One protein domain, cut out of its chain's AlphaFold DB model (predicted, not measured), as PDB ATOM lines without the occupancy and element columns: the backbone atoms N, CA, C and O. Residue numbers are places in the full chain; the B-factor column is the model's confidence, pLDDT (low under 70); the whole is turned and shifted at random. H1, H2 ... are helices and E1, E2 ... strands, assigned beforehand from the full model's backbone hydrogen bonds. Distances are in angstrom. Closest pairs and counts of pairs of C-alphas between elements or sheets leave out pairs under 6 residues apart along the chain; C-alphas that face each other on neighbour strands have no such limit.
ATOM      1  N   LEU A   3     -20.915 -25.424 -33.181       84.94
ATOM      2  CA  LEU A   3     -21.911 -26.485 -33.337       84.94
ATOM      3  C   LEU A   3     -21.597 -27.282 -34.604       84.94
ATOM      4  O   LEU A   3     -21.010 -26.746 -35.544       84.94
ATOM      5  N   ILE A   4     -21.996 -28.549 -34.654       85.81
ATOM      6  CA  ILE A   4     -21.807 -29.421 -35.817       85.81
ATOM      7  C   ILE A   4     -23.156 -29.928 -36.333       85.81
ATOM      8  O   ILE A   4     -24.016 -30.342 -35.564       85.81
ATOM      9  N   LEU A   5     -23.351 -29.883 -37.649       85.38
ATOM     10  CA  LEU A   5     -24.577 -30.296 -38.329       85.38
ATOM     11  C   LEU A   5     -24.249 -31.409 -39.326       85.38
ATOM     12  O   LEU A   5     -23.511 -31.189 -40.292       85.38
ATOM     13  N   PHE A   6     -24.817 -32.596 -39.113       83.19
ATOM     14  CA  PHE A   6     -24.741 -33.710 -40.060       83.19
ATOM     15  C   PHE A   6     -25.802 -33.555 -41.154       83.19
ATOM     16  O   PHE A   6     -26.961 -33.251 -40.872       83.19
ATOM     17  N   LYS A   7     -25.424 -33.774 -42.415       79.38
ATOM     18  CA  LYS A   7     -26.335 -33.748 -43.566       79.38
ATOM     19  C   LYS A   7     -26.638 -35.154 -44.059       79.38
ATOM     20  O   LYS A   7     -25.734 -35.980 -44.169       79.38
ATOM     21  N   ARG A   8     -27.909 -35.388 -44.411       64.12
ATOM     22  CA  ARG A   8     -28.382 -36.665 -44.960       64.12
ATOM     23  C   ARG A   8     -27.574 -37.046 -46.201       64.12
ATOM     24  O   ARG A   8     -27.297 -36.206 -47.059       64.12
ATOM     25  N   VAL A   9     -27.231 -38.327 -46.302       63.22
ATOM     26  CA  VAL A   9     -26.590 -38.916 -47.481       63.22
ATOM     27  C   VAL A   9     -27.514 -39.978 -48.068       63.22
ATOM     28  O   VAL A   9     -28.220 -40.681 -47.349       63.22
ATOM     29  N   ILE A  10     -27.558 -40.030 -49.397       54.66
ATOM     30  CA  ILE A  10     -28.430 -40.922 -50.164       54.66
ATOM     31  C   ILE A  10     -27.944 -42.367 -49.971       54.66
ATOM     32  O   ILE A  10     -26.765 -42.641 -50.191       54.66
ATOM     33  N   GLY A  11     -28.842 -43.274 -49.572       56.06
ATOM     34  CA  GLY A  11     -28.528 -44.688 -49.318       56.06
ATOM     35  C   GLY A  11     -28.184 -45.045 -47.864       56.06
ATOM     36  O   GLY A  11     -27.661 -46.130 -47.622       56.06
ATOM     37  N   ALA A  12     -28.464 -44.159 -46.903       56.59
ATOM     38  CA  ALA A  12     -28.321 -44.416 -45.467       56.59
ATOM     39  C   ALA A  12     -29.656 -44.156 -44.745       56.59
ATOM     40  O   ALA A  12     -29.821 -43.138 -44.076       56.59
ATOM     41  N   ASP A  13     -30.634 -45.047 -44.929       52.28
ATOM     42  CA  ASP A  13     -31.996 -44.839 -44.412       52.28
ATOM     43  C   ASP A  13     -32.210 -45.336 -42.965       52.28
ATOM     44  O   ASP A  13     -33.103 -44.831 -42.291       52.28
ATOM     45  N   ASP A  14     -31.328 -46.187 -42.418       56.53
ATOM     46  CA  ASP A  14     -31.317 -46.556 -40.983       56.53
ATOM     47  C   ASP A  14     -30.535 -45.546 -40.095       56.53
ATOM     48  O   ASP A  14     -30.069 -45.866 -38.997       56.53
ATOM     49  N   PHE A  15     -30.331 -44.310 -40.568       61.03
ATOM     50  CA  PHE A  15     -29.452 -43.316 -39.935       61.03
ATOM     51  C   PHE A  15     -30.142 -42.548 -38.792       61.03
ATOM     52  O   PHE A  15     -30.630 -41.436 -38.970       61.03
ATOM     53  N   GLN A  16     -30.158 -43.140 -37.592       56.88
ATOM     54  CA  GLN A  16     -30.890 -42.653 -36.404       56.88
ATOM     55  C   GLN A  16     -30.336 -41.384 -35.702       56.88
ATOM     56  O   GLN A  16     -30.770 -41.075 -34.594       56.88
ATOM     57  N   ILE A  17     -29.390 -40.642 -36.288       61.25
ATOM     58  CA  ILE A  17     -28.922 -39.360 -35.716       61.25
ATOM     59  C   ILE A  17     -29.892 -38.239 -36.127       61.25
ATOM     60  O   ILE A  17     -30.463 -38.291 -37.215       61.25
ATOM     61  N   GLU A  18     -30.048 -37.196 -35.304       59.28
ATOM     62  CA  GLU A  18     -30.801 -35.986 -35.669       59.28
ATOM     63  C   GLU A  18     -30.119 -35.209 -36.813       59.28
ATOM     64  O   GLU A  18     -29.367 -34.254 -36.608       59.28
ATOM     65  N   LEU A  19     -30.375 -35.645 -38.045       64.62
ATOM     66  CA  LEU A  19     -29.889 -35.010 -39.263       64.62
ATOM     67  C   LEU A  19     -30.445 -33.586 -39.416       64.62
ATOM     68  O   LEU A  19     -31.582 -33.287 -39.062       64.62
ATOM     69  N   GLU A  20     -29.621 -32.718 -39.996       67.56
ATOM     70  CA  GLU A  20     -29.908 -31.318 -40.335       67.56
ATOM     71  C   GLU A  20     -30.195 -30.365 -39.158       67.56
ATOM     72  O   GLU A  20     -30.376 -29.168 -39.387       67.56
ATOM     73  N   LYS A  21     -30.108 -30.830 -37.904       78.88
ATOM     74  CA  LYS A  21     -30.018 -29.957 -36.723       78.88
ATOM     75  C   LYS A  21     -28.557 -29.621 -36.371       78.88
ATOM     76  O   LYS A  21     -27.687 -30.484 -36.509       78.88
ATOM     77  N   PRO A  22     -28.259 -28.404 -35.877       80.81
ATOM     78  CA  PRO A  22     -26.995 -28.111 -35.200       80.81
ATOM     79  C   PRO A  22     -26.930 -28.809 -33.834       80.81
ATOM     80  O   PRO A  22     -27.798 -28.606 -32.987       80.81
ATOM     81  N   LEU A  23     -25.886 -29.605 -33.608       82.38
ATOM     82  CA  LEU A  23     -25.630 -30.334 -32.367       82.38
ATOM     83  C   LEU A  23     -24.377 -29.801 -31.655       82.38
ATOM     84  O   LEU A  23     -23.446 -29.290 -32.283       82.38
ATOM     85  N   LYS A  24     -24.345 -29.970 -30.330       84.69
ATOM     86  CA  LYS A  24     -23.145 -29.814 -29.491       84.69
ATOM     87  C   LYS A  24     -22.088 -30.857 -29.873       84.69
ATOM     88  O   LYS A  24     -22.451 -31.975 -30.249       84.69
ATOM     89  N   PHE A  25     -20.804 -30.532 -29.742       84.31
ATOM     90  CA  PHE A  25     -19.715 -31.432 -30.151       84.31
ATOM     91  C   PHE A  25     -19.704 -32.737 -29.348       84.31
ATOM     92  O   PHE A  25     -19.520 -33.805 -29.934       84.31
ATOM     93  N   THR A  26     -20.001 -32.668 -28.047       83.38
ATOM     94  CA  THR A  26     -20.094 -33.846 -27.171       83.38
ATOM     95  C   THR A  26     -21.189 -34.810 -27.634       83.38
ATOM     96  O   THR A  26     -20.931 -35.997 -27.833       83.38
ATOM     97  N   VAL A  27     -22.395 -34.285 -27.877       83.00
ATOM     98  CA  VAL A  27     -23.564 -35.072 -28.311       83.00
ATOM     99  C   VAL A  27     -23.334 -35.656 -29.705       83.00
ATOM    100  O   VAL A  27     -23.564 -36.839 -29.933       83.00
ATOM    101  N   ALA A  28     -22.816 -34.849 -30.634       84.62
ATOM    102  CA  ALA A  28     -22.537 -35.281 -31.997       84.62
ATOM    103  C   ALA A  28     -21.490 -36.401 -32.070       84.62
ATOM    104  O   ALA A  28     -21.639 -37.316 -32.879       84.62
ATOM    105  N   ASN A  29     -20.454 -36.356 -31.224       86.25
ATOM    106  CA  ASN A  29     -19.465 -37.427 -31.120       86.25
ATOM    107  C   ASN A  29     -20.107 -38.715 -30.581       86.25
ATOM    108  O   ASN A  29     -19.946 -39.772 -31.182       86.25
ATOM    109  N   GLN A  30     -20.896 -38.624 -29.505       83.31
ATOM    110  CA  GLN A  30     -21.607 -39.772 -28.927       83.31
ATOM    111  C   GLN A  30     -22.534 -40.447 -29.951       83.31
ATOM    112  O   GLN A  30     -22.340 -41.622 -30.265       83.31
ATOM    113  N   SER A  31     -23.465 -39.698 -30.556       81.50
ATOM    114  CA  SER A  31     -24.406 -40.245 -31.543       81.50
ATOM    115  C   SER A  31     -23.712 -40.816 -32.784       81.50
ATOM    116  O   SER A  31     -24.166 -41.822 -33.335       81.50
ATOM    117  N   LEU A  32     -22.601 -40.215 -33.232       83.94
ATOM    118  CA  LEU A  32     -21.842 -40.738 -34.368       83.94
ATOM    119  C   LEU A  32     -21.084 -42.024 -34.023       83.94
ATOM    120  O   LEU A  32     -21.021 -42.923 -34.857       83.94
ATOM    121  N   ASN A  33     -20.553 -42.146 -32.806       83.75
ATOM    122  CA  ASN A  33     -19.832 -43.343 -32.376       83.75
ATOM    123  C   ASN A  33     -20.791 -44.522 -32.142       83.75
ATOM    124  O   ASN A  33     -20.496 -45.636 -32.571       83.75
ATOM    125  N   GLU A  34     -21.969 -44.278 -31.557       81.44
ATOM    126  CA  GLU A  34     -23.054 -45.269 -31.468       81.44
ATOM    127  C   GLU A  34     -23.496 -45.758 -32.856       81.44
ATOM    128  O   GLU A  34     -23.661 -46.960 -33.082       81.44
ATOM    129  N   PHE A  35     -23.650 -44.835 -33.812       78.00
ATOM    130  CA  PHE A  35     -23.939 -45.179 -35.201       78.00
ATOM    131  C   PHE A  35     -22.797 -45.997 -35.830       78.00
ATOM    132  O   PHE A  35     -23.041 -47.048 -36.422       78.00
ATOM    133  N   ALA A  36     -21.543 -45.564 -35.672       78.38
ATOM    134  CA  ALA A  36     -20.385 -46.247 -36.241       78.38
ATOM    135  C   ALA A  36     -20.255 -47.687 -35.721       78.38
ATOM    136  O   ALA A  36     -20.053 -48.605 -36.515       78.38
ATOM    137  N   GLN A  37     -20.447 -47.911 -34.416       79.56
ATOM    138  CA  GLN A  37     -20.430 -49.249 -33.813       79.56
ATOM    139  C   GLN A  37     -21.482 -50.182 -34.433       79.56
ATOM    140  O   GLN A  37     -21.148 -51.315 -34.783       79.56
ATOM    141  N   LYS A  38     -22.717 -49.698 -34.652       73.81
ATOM    142  CA  LYS A  38     -23.777 -50.459 -35.346       73.81
ATOM    143  C   LYS A  38     -23.383 -50.864 -36.773       73.81
ATOM    144  O   LYS A  38     -23.846 -51.897 -37.246       73.81
ATOM    145  N   TYR A  39     -22.536 -50.084 -37.451       71.75
ATOM    146  CA  TYR A  39     -22.159 -50.319 -38.850       71.75
ATOM    147  C   TYR A  39     -20.835 -51.058 -39.061       71.75
ATOM    148  O   TYR A  39     -20.723 -51.766 -40.065       71.75
ATOM    149  N   LYS A  40     -19.865 -50.988 -38.134       73.44
ATOM    150  CA  LYS A  40     -18.594 -51.742 -38.234       73.44
ATOM    151  C   LYS A  40     -18.814 -53.252 -38.410       73.44
ATOM    152  O   LYS A  40     -18.081 -53.893 -39.163       73.44
ATOM    153  N   THR A  41     -19.859 -53.797 -37.787       68.69
ATOM    154  CA  THR A  41     -20.290 -55.204 -37.910       68.69
ATOM    155  C   THR A  41     -20.777 -55.581 -39.314       68.69
ATOM    156  O   THR A  41     -20.718 -56.749 -39.685       68.69
ATOM    157  N   THR A  42     -21.240 -54.613 -40.114       70.00
ATOM    158  CA  THR A  42     -21.805 -54.845 -41.457       70.00
ATOM    159  C   THR A  42     -20.763 -54.834 -42.578       70.00
ATOM    160  O   THR A  42     -21.087 -55.181 -43.713       70.00
ATOM    161  N   GLY A  43     -19.531 -54.389 -42.295       63.97
ATOM    162  CA  GLY A  43     -18.436 -54.281 -43.272       63.97
ATOM    163  C   GLY A  43     -18.618 -53.222 -44.373       63.97
ATOM    164  O   GLY A  43     -17.751 -53.090 -45.234       63.97
ATOM    165  N   LYS A  44     -19.719 -52.459 -44.376       70.62
ATOM    166  CA  LYS A  44     -20.005 -51.434 -45.393       70.62
ATOM    167  C   LYS A  44     -19.302 -50.113 -45.070       70.62
ATOM    168  O   LYS A  44     -19.339 -49.652 -43.934       70.62
ATOM    169  N   ILE A  45     -18.727 -49.474 -46.090       75.69
ATOM    170  CA  ILE A  45     -18.146 -48.127 -45.982       75.69
ATOM    171  C   ILE A  45     -19.244 -47.084 -46.216       75.69
ATOM    172  O   ILE A  45     -19.926 -47.129 -47.240       75.69
ATOM    173  N   ILE A  46     -19.386 -46.123 -45.304       78.31
ATOM    174  CA  ILE A  46     -20.367 -45.030 -45.397       78.31
ATOM    175  C   ILE A  46     -19.649 -43.682 -45.361       78.31
ATOM    176  O   ILE A  46     -18.693 -43.496 -44.612       78.31
ATOM    177  N   LYS A  47     -20.122 -42.721 -46.162       81.12
ATOM    178  CA  LYS A  47     -19.633 -41.337 -46.150       81.12
ATOM    179  C   LYS A  47     -20.731 -40.396 -45.674       81.12
ATOM    180  O   LYS A  47     -21.848 -40.482 -46.171       81.12
ATOM    181  N   ILE A  48     -20.419 -39.502 -44.736       81.44
ATOM    182  CA  ILE A  48     -21.378 -38.576 -44.107       81.44
ATOM    183  C   ILE A  48     -20.884 -37.146 -44.296       81.44
ATOM    184  O   ILE A  48     -19.736 -36.843 -43.980       81.44
ATOM    185  N   LYS A  49     -21.744 -36.248 -44.778       85.00
ATOM    186  CA  LYS A  49     -21.427 -34.817 -44.882       85.00
ATOM    187  C   LYS A  49     -21.653 -34.130 -43.542       85.00
ATOM    188  O   LYS A  49     -22.706 -34.319 -42.938       85.00
ATOM    189  N   TYR A  50     -20.720 -33.283 -43.120       87.38
ATOM    190  CA  TYR A  50     -20.890 -32.441 -41.937       87.38
ATOM    191  C   TYR A  50     -20.479 -30.992 -42.189       87.38
ATOM    192  O   TYR A  50     -19.674 -30.683 -43.073       87.38
ATOM    193  N   ARG A  51     -21.067 -30.103 -41.390       88.31
ATOM    194  CA  ARG A  51     -20.755 -28.676 -41.315       88.31
ATOM    195  C   ARG A  51     -20.422 -28.300 -39.887       88.31
ATOM    196  O   ARG A  51     -21.077 -28.798 -38.980       88.31
ATOM    197  N   ILE A  52     -19.474 -27.391 -39.703       87.69
ATOM    198  CA  ILE A  52     -19.206 -26.755 -38.412       87.69
ATOM    199  C   ILE A  52     -19.629 -25.294 -38.517       87.69
ATOM    200  O   ILE A  52     -19.271 -24.615 -39.483       87.69
ATOM    201  N   LEU A  53     -20.418 -24.847 -37.546       86.06
ATOM    202  CA  LEU A  53     -21.027 -23.523 -37.474       86.06
ATOM    203  C   LEU A  53     -20.476 -22.755 -36.267       86.06
ATOM    204  O   LEU A  53     -20.211 -23.367 -35.227       86.06
ATOM    205  N   ASP A  54     -20.367 -21.430 -36.363       81.69
ATOM    206  CA  ASP A  54     -20.250 -20.598 -35.160       81.69
ATOM    207  C   ASP A  54     -21.604 -20.523 -34.440       81.69
ATOM    208  O   ASP A  54     -22.629 -20.238 -35.057       81.69
ATOM    209  N   ALA A  55     -21.618 -20.773 -33.132       76.38
ATOM    210  CA  ALA A  55     -22.824 -20.717 -32.312       76.38
ATOM    211  C   ALA A  55     -23.335 -19.284 -32.063       76.38
ATOM    212  O   ALA A  55     -24.469 -19.132 -31.624       76.38
ATOM    213  N   VAL A  56     -22.516 -18.250 -32.305       73.69
ATOM    214  CA  VAL A  56     -22.913 -16.840 -32.132       73.69
ATOM    215  C   VAL A  56     -23.567 -16.287 -33.401       73.69
ATOM    216  O   VAL A  56     -24.604 -15.636 -33.318       73.69
ATOM    217  N   ASN A  57     -22.992 -16.579 -34.574       76.19
ATOM    218  CA  ASN A  57     -23.437 -16.004 -35.850       76.19
ATOM    219  C   ASN A  57     -24.247 -16.972 -36.734       76.19
ATOM    220  O   ASN A  57     -24.929 -16.533 -37.655       76.19
ATOM    221  N   GLY A  58     -24.123 -18.288 -36.530       70.25
ATOM    222  CA  GLY A  58     -24.642 -19.316 -37.444       70.25
ATOM    223  C   GLY A  58     -23.788 -19.560 -38.703       70.25
ATOM    224  O   GLY A  58     -24.078 -20.483 -39.467       70.25
ATOM    225  N   ASP A  59     -22.727 -18.773 -38.915       78.69
ATOM    226  CA  ASP A  59     -21.833 -18.860 -40.077       78.69
ATOM    227  C   ASP A  59     -21.173 -20.241 -40.214       78.69
ATOM    228  O   ASP A  59     -20.702 -20.827 -39.239       78.69
ATOM    229  N   THR A  60     -21.084 -20.760 -41.446       82.94
ATOM    230  CA  THR A  60     -20.438 -22.057 -41.717       82.94
ATOM    231  C   THR A  60     -18.919 -21.911 -41.828       82.94
ATOM    232  O   THR A  60     -18.401 -21.519 -42.871       82.94
ATOM    233  N   LEU A  61     -18.206 -22.300 -40.770       83.88
ATOM    234  CA  LEU A  61     -16.746 -22.221 -40.655       83.88
ATOM    235  C   LEU A  61     -16.008 -23.362 -41.372       83.88
ATOM    236  O   LEU A  61     -14.883 -23.178 -41.830       83.88
ATOM    237  N   PHE A  62     -16.611 -24.553 -41.458       85.44
ATOM    238  CA  PHE A  62     -15.993 -25.718 -42.101       85.44
ATOM    239  C   PHE A  62     -17.038 -26.653 -42.724       85.44
ATOM    240  O   PHE A  62     -18.157 -26.776 -42.224       85.44
ATOM    241  N   ASN A  63     -16.666 -27.331 -43.812       87.12
ATOM    242  CA  ASN A  63     -17.463 -28.360 -44.485       87.12
ATOM    243  C   ASN A  63     -16.538 -29.530 -44.834       87.12
ATOM    244  O   ASN A  63     -15.508 -29.306 -45.464       87.12
ATOM    245  N   SER A  64     -16.909 -30.765 -44.494       85.44
ATOM    246  CA  SER A  64     -16.120 -31.948 -44.864       85.44
ATOM    247  C   SER A  64     -16.988 -33.216 -44.925       85.44
ATOM    248  O   SER A  64     -18.202 -33.171 -44.698       85.44
ATOM    249  N   ASN A  65     -16.377 -34.343 -45.293       84.88
ATOM    250  CA  ASN A  65     -17.003 -35.663 -45.297       84.88
ATOM    251  C   ASN A  65     -16.259 -36.574 -44.314       84.88
ATOM    252  O   ASN A  65     -15.040 -36.674 -44.403       84.88
ATOM    253  N   ILE A  66     -16.992 -37.262 -43.441       84.69
ATOM    254  CA  ILE A  66     -16.482 -38.368 -42.615       84.69
ATOM    255  C   ILE A  66     -16.567 -39.650 -43.437       84.69
ATOM    256  O   ILE A  66     -17.568 -39.836 -44.136       84.69
ATOM    257  N   THR A  67     -15.581 -40.545 -43.340       82.31
ATOM    258  CA  THR A  67     -15.689 -41.906 -43.899       82.31
ATOM    259  C   THR A  67     -15.683 -42.949 -42.784       82.31
ATOM    260  O   THR A  67     -14.641 -43.265 -42.225       82.31
ATOM    261  N   ILE A  68     -16.847 -43.530 -42.486       79.44
ATOM    262  CA  ILE A  68     -16.956 -44.643 -41.539       79.44
ATOM    263  C   ILE A  68     -16.592 -45.943 -42.260       79.44
ATOM    264  O   ILE A  68     -17.273 -46.365 -43.198       79.44
ATOM    265  N   ASN A  69     -15.522 -46.579 -41.789       77.50
ATOM    266  CA  ASN A  69     -15.096 -47.937 -42.113       77.50
ATOM    267  C   ASN A  69     -14.855 -48.726 -40.799       77.50
ATOM    268  O   ASN A  69     -15.224 -48.274 -39.713       77.50
ATOM    269  N   GLN A  70     -14.225 -49.904 -40.868       74.12
ATOM    270  CA  GLN A  70     -13.867 -50.683 -39.670       74.12
ATOM    271  C   GLN A  70     -12.831 -49.979 -38.768       74.12
ATOM    272  O   GLN A  70     -12.825 -50.201 -37.557       74.12
ATOM    273  N   GLU A  71     -12.015 -49.089 -39.328       75.94
ATOM    274  CA  GLU A  71     -10.917 -48.371 -38.662       75.94
ATOM    275  C   GLU A  71     -11.348 -47.011 -38.080       75.94
ATOM    276  O   GLU A  71     -10.571 -46.379 -37.380       75.94
ATOM    277  N   PHE A  72     -12.585 -46.556 -38.319       81.50
ATOM    278  CA  PHE A  72     -13.079 -45.270 -37.811       81.50
ATOM    279  C   PHE A  72     -13.070 -45.225 -36.273       81.50
ATOM    280  O   PHE A  72     -13.826 -45.964 -35.638       81.50
ATOM    281  N   ASP A  73     -12.249 -44.361 -35.676       81.56
ATOM    282  CA  ASP A  73     -12.173 -44.208 -34.219       81.56
ATOM    283  C   ASP A  73     -13.365 -43.423 -33.661       81.56
ATOM    284  O   ASP A  73     -14.214 -43.979 -32.965       81.56
ATOM    285  N   ASN A  74     -13.402 -42.113 -33.932       86.00
ATOM    286  CA  ASN A  74     -14.411 -41.185 -33.430       86.00
ATOM    287  C   ASN A  74     -14.411 -39.850 -34.209       86.00
ATOM    288  O   ASN A  74     -13.498 -39.563 -34.991       86.00
ATOM    289  N   LEU A  75     -15.420 -39.006 -33.959       86.00
ATOM    290  CA  LEU A  75     -15.588 -37.694 -34.606       86.00
ATOM    291  C   LEU A  75     -14.398 -36.744 -34.390       86.00
ATOM    292  O   LEU A  75     -14.043 -35.981 -35.289       86.00
ATOM    293  N   TYR A  76     -13.806 -36.750 -33.195       88.00
ATOM    294  CA  TYR A  76     -12.730 -35.831 -32.831       88.00
ATOM    295  C   TYR A  76     -11.433 -36.187 -33.561       88.00
ATOM    296  O   TYR A  76     -10.800 -35.289 -34.115       88.00
ATOM    297  N   SER A  77     -11.081 -37.474 -33.640       85.06
ATOM    298  CA  SER A  77      -9.948 -37.959 -34.440       85.06
ATOM    299  C   SER A  77     -10.094 -37.576 -35.917       85.06
ATOM    300  O   SER A  77      -9.163 -37.019 -36.494       85.06
ATOM    301  N   GLU A  78     -11.272 -37.787 -36.517       85.56
ATOM    302  CA  GLU A  78     -11.534 -37.455 -37.930       85.56
ATOM    303  C   GLU A  78     -11.389 -35.946 -38.218       85.56
ATOM    304  O   GLU A  78     -10.859 -35.560 -39.260       85.56
ATOM    305  N   ILE A  79     -11.816 -35.070 -37.297       84.81
ATOM    306  CA  ILE A  79     -11.649 -33.614 -37.457       84.81
ATOM    307  C   ILE A  79     -10.189 -33.190 -37.219       84.81
ATOM    308  O   ILE A  79      -9.667 -32.386 -37.988       84.81
ATOM    309  N   LYS A  80      -9.513 -33.731 -36.196       86.12
ATOM    310  CA  LYS A  80      -8.110 -33.400 -35.866       86.12
ATOM    311  C   LYS A  80      -7.125 -33.842 -36.949       86.12
ATOM    312  O   LYS A  80      -6.196 -33.105 -37.262       86.12
ATOM    313  N   ASN A  81      -7.344 -35.018 -37.538       84.19
ATOM    314  CA  ASN A  81      -6.503 -35.560 -38.606       84.19
ATOM    315  C   ASN A  81      -6.747 -34.865 -39.961       84.19
ATOM    316  O   ASN A  81      -5.966 -35.033 -40.900       84.19
ATOM    317  N   ASN A  82      -7.813 -34.067 -40.089       84.38
ATOM    318  CA  ASN A  82      -8.119 -33.338 -41.311       84.38
ATOM    319  C   ASN A  82      -7.300 -32.039 -41.398       84.38
ATOM    320  O   ASN A  82      -7.641 -31.028 -40.789       84.38
ATOM    321  N   ALA A  83      -6.253 -32.036 -42.226       80.50
ATOM    322  CA  ALA A  83      -5.355 -30.889 -42.411       80.50
ATOM    323  C   ALA A  83      -6.029 -29.593 -42.929       80.50
ATOM    324  O   ALA A  83      -5.381 -28.548 -42.969       80.50
ATOM    325  N   SER A  84      -7.303 -29.634 -43.341       83.44
ATOM    326  CA  SER A  84      -8.095 -28.451 -43.719       83.44
ATOM    327  C   SER A  84      -8.991 -27.910 -42.593       83.44
ATOM    328  O   SER A  84      -9.648 -26.889 -42.794       83.44
ATOM    329  N   ALA A  85      -9.047 -28.562 -41.427       84.88
ATOM    330  CA  ALA A  85      -9.848 -28.100 -40.297       84.88
ATOM    331  C   ALA A  85      -9.285 -26.786 -39.699       84.88
ATOM    332  O   ALA A  85      -8.072 -26.673 -39.490       84.88
ATOM    333  N   PRO A  86     -10.126 -25.782 -39.377       87.38
ATOM    334  CA  PRO A  86      -9.658 -24.554 -38.739       87.38
ATOM    335  C   PRO A  86      -9.020 -24.823 -37.370       87.38
ATOM    336  O   PRO A  86      -9.618 -25.495 -36.528       87.38
ATOM    337  N   LYS A  87      -7.843 -24.237 -37.103       85.19
ATOM    338  CA  LYS A  87      -7.121 -24.422 -35.826       85.19
ATOM    339  C   LYS A  87      -7.985 -24.101 -34.604       85.19
ATOM    340  O   LYS A  87      -8.026 -24.893 -33.677       85.19
ATOM    341  N   SER A  88      -8.770 -23.025 -34.658       85.38
ATOM    342  CA  SER A  88      -9.713 -22.643 -33.595       85.38
ATOM    343  C   SER A  88     -10.736 -23.734 -33.250       85.38
ATOM    344  O   SER A  88     -11.107 -23.879 -32.088       85.38
ATOM    345  N   VAL A  89     -11.179 -24.515 -34.240       84.19
ATOM    346  CA  VAL A  89     -12.082 -25.659 -34.054       84.19
ATOM    347  C   VAL A  89     -11.326 -26.845 -33.454       84.19
ATOM    348  O   VAL A  89     -11.820 -27.470 -32.521       84.19
ATOM    349  N   VAL A  90     -10.118 -27.132 -33.944       85.69
ATOM    350  CA  VAL A  90      -9.249 -28.194 -33.407       85.69
ATOM    351  C   VAL A  90      -8.914 -27.933 -31.931       85.69
ATOM    352  O   VAL A  90      -9.113 -28.814 -31.095       85.69
ATOM    353  N   ASP A  91      -8.515 -26.706 -31.591       86.00
ATOM    354  CA  ASP A  91      -8.236 -26.256 -30.222       86.00
ATOM    355  C   ASP A  91      -9.477 -26.375 -29.317       86.00
ATOM    356  O   ASP A  91      -9.374 -26.768 -28.156       86.00
ATOM    357  N   PHE A  92     -10.671 -26.067 -29.840       83.94
ATOM    358  CA  PHE A  92     -11.937 -26.218 -29.113       83.94
ATOM    359  C   PHE A  92     -12.271 -27.691 -28.826       83.94
ATOM    360  O   PHE A  92     -12.711 -28.006 -27.723       83.94
ATOM    361  N   ILE A  93     -11.999 -28.602 -29.769       85.38
ATOM    362  CA  ILE A  93     -12.186 -30.047 -29.566       85.38
ATOM    363  C   ILE A  93     -11.221 -30.580 -28.499       85.38
ATOM    364  O   ILE A  93     -11.661 -31.317 -27.621       85.38
ATOM    365  N   TYR A  94      -9.940 -30.187 -28.518       85.25
ATOM    366  CA  TYR A  94      -8.998 -30.554 -27.447       85.25
ATOM    367  C   TYR A  94      -9.492 -30.090 -26.067       85.25
ATOM    368  O   TYR A  94      -9.442 -30.856 -25.111       85.25
ATOM    369  N   LYS A  95     -10.044 -28.876 -25.966       84.50
ATOM    370  CA  LYS A  95     -10.580 -28.341 -24.703       84.50
ATOM    371  C   LYS A  95     -11.863 -29.027 -24.229       84.50
ATOM    372  O   LYS A  95     -12.078 -29.122 -23.024       84.50
ATOM    373  N   ILE A  96     -12.705 -29.520 -25.137       83.56
ATOM    374  CA  ILE A  96     -13.857 -30.363 -24.770       83.56
ATOM    375  C   ILE A  96     -13.384 -31.741 -24.294       83.56
ATOM    376  O   ILE A  96     -13.850 -32.223 -23.267       83.56
ATOM    377  N   GLU A  97     -12.440 -32.365 -24.999       80.56
ATOM    378  CA  GLU A  97     -11.925 -33.700 -24.666       80.56
ATOM    379  C   GLU A  97     -11.152 -33.725 -23.336       80.56
ATOM    380  O   GLU A  97     -11.313 -34.659 -22.552       80.56
ATOM    381  N   ASN A  98     -10.407 -32.659 -23.025       81.06
ATOM    382  CA  ASN A  98      -9.769 -32.443 -21.721       81.06
ATOM    383  C   ASN A  98     -10.761 -32.074 -20.594       81.06
ATOM    384  O   ASN A  98     -10.358 -31.975 -19.436       81.06
ATOM    385  N   GLY A  99     -12.037 -31.810 -20.904       72.50
ATOM    386  CA  GLY A  99     -13.042 -31.349 -19.936       72.50
ATOM    387  C   GLY A  99     -12.915 -29.879 -19.500       72.50
ATOM    388  O   GLY A  99     -13.599 -29.460 -18.569       72.50
ATOM    389  N   GLU A 100     -12.078 -29.077 -20.167       75.31
ATOM    390  CA  GLU A 100     -11.866 -27.648 -19.870       75.31
ATOM    391  C   GLU A 100     -13.089 -26.775 -20.217       75.31
ATOM    392  O   GLU A 100     -13.257 -25.689 -19.659       75.31
ATOM    393  N   ILE A 101     -13.946 -27.226 -21.143       72.31
ATOM    394  CA  ILE A 101     -15.150 -26.506 -21.588       72.31
ATOM    395  C   ILE A 101     -16.392 -27.386 -21.422       72.31
ATOM    396  O   ILE A 101     -16.549 -28.398 -22.100       72.31
ATOM    397  N   LEU A 102     -17.331 -26.933 -20.587       67.31
ATOM    398  CA  LEU A 102     -18.681 -27.496 -20.494       67.31
ATOM    399  C   LEU A 102     -19.640 -26.752 -21.435       67.31
ATOM    400  O   LEU A 102     -19.922 -25.567 -21.238       67.31
ATOM    401  N   GLU A 103     -20.181 -27.458 -22.429       68.44
ATOM    402  CA  GLU A 103     -21.169 -26.946 -23.392       68.44
ATOM    403  C   GLU A 103     -22.545 -26.709 -22.724       68.44
ATOM    404  O   GLU A 103     -23.478 -27.506 -22.867       68.44
ATOM    405  N   LYS A 104     -22.687 -25.609 -21.970       59.94
ATOM    406  CA  LYS A 104     -23.958 -25.200 -21.338       59.94
ATOM    407  C   LYS A 104     -25.049 -24.876 -22.371       59.94
ATOM    408  O   LYS A 104     -24.784 -24.679 -23.554       59.94
ATOM    409  N   GLU A 105     -26.301 -24.882 -21.925       54.81
ATOM    410  CA  GLU A 105     -27.461 -24.494 -22.738       54.81
ATOM    411  C   GLU A 105     -27.680 -22.980 -22.697       54.81
ATOM    412  O   GLU A 105     -27.447 -22.345 -21.669       54.81
ATOM    413  N   ILE A 106     -28.098 -22.407 -23.830       52.81
ATOM    414  CA  ILE A 106     -28.323 -20.969 -24.009       52.81
ATOM    415  C   ILE A 106     -29.564 -20.789 -24.894       52.81
ATOM    416  O   ILE A 106     -29.438 -20.806 -26.112       52.81
ATOM    417  N   PHE A 107     -30.748 -20.627 -24.295       47.16
ATOM    418  CA  PHE A 107     -31.940 -20.059 -24.944       47.16
ATOM    419  C   PHE A 107     -32.882 -19.430 -23.902       47.16
ATOM    420  O   PHE A 107     -32.901 -19.844 -22.742       47.16
TER     421      PHE A 107
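What this domain is: This is residues 3 to 107 of the 457 residues of an uncharacterized protein of Bacillus camelliae (UniProt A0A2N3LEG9). A strongly twisted sheet of three strands has one long helix, H1, running along one of its faces, and two shorter helices, H2 and H3, follow the last strand, with H2 beside H1. A long loop, residues 8 to 24, joins E1 to H1. The 105 printed residues hold E1, H1, E2, E3, H2 and H3 in that order; the sheet, E1 E2 E3, is antiparallel and the class is mixed, helices and strands. The whole is compact, with a radius of gyration of the C-alphas of 13.6 A and spans of 37 by 25 by 24 A.

Where its parts are: E1, residues 3 to 7, begins at C-alpha 3 (-21.911, -26.485, -33.337) and is 13.3 A long. H1, residues 25 to 40, is 21.9 A long. E2, residues 46 to 54, is 26.5 A long, and E3, residues 60 to 68, 22.9 A. H2, residues 75 to 80, is 8.7 A long. H3, residues 87 to 97, is 15.3 A long and ends at C-alpha 97 (-11.925, -33.700, -24.666).

How they stand to each other: E2 is the inner strand. E1 and E2 have N 5 and O 51 at 2.8 A; in the hairpin E2 and E3, N 48 and O 66 are 2.9 A apart, both within hydrogen-bond range. Residues 4 to 5 of E1 also pair with residues 22 to 23, antiparallel. H1 is on the sheet, in two layers, helix over sheet, at a height over the sheet of 9.7 A. It runs along the strands, at 0 degrees to E2 on the local plane. H1 touches H2 with residues 28 to 33 alone; the closest C-alphas, of Asn 29 and Leu 75, are 5.2 A apart. H2 and H3, a helical hairpin, only just touch, with 3 pairs of C-alphas within 8 A, the closest being Lys 80 and Val 90 at 5.9 A. H2 and H3 each only graze the sheet. In H1, H2 and H3 every O i to N i+4 pair is within hydrogen-bond range.

The domain as a whole: The two C-alphas farthest apart, of Gly 43 and Phe 107, are 41.1 A apart. The printed part has no cut, and the link E1 to H1 is long. Confidence is under 70 in residues 8 to 20, 41, 43 and 102 to 107.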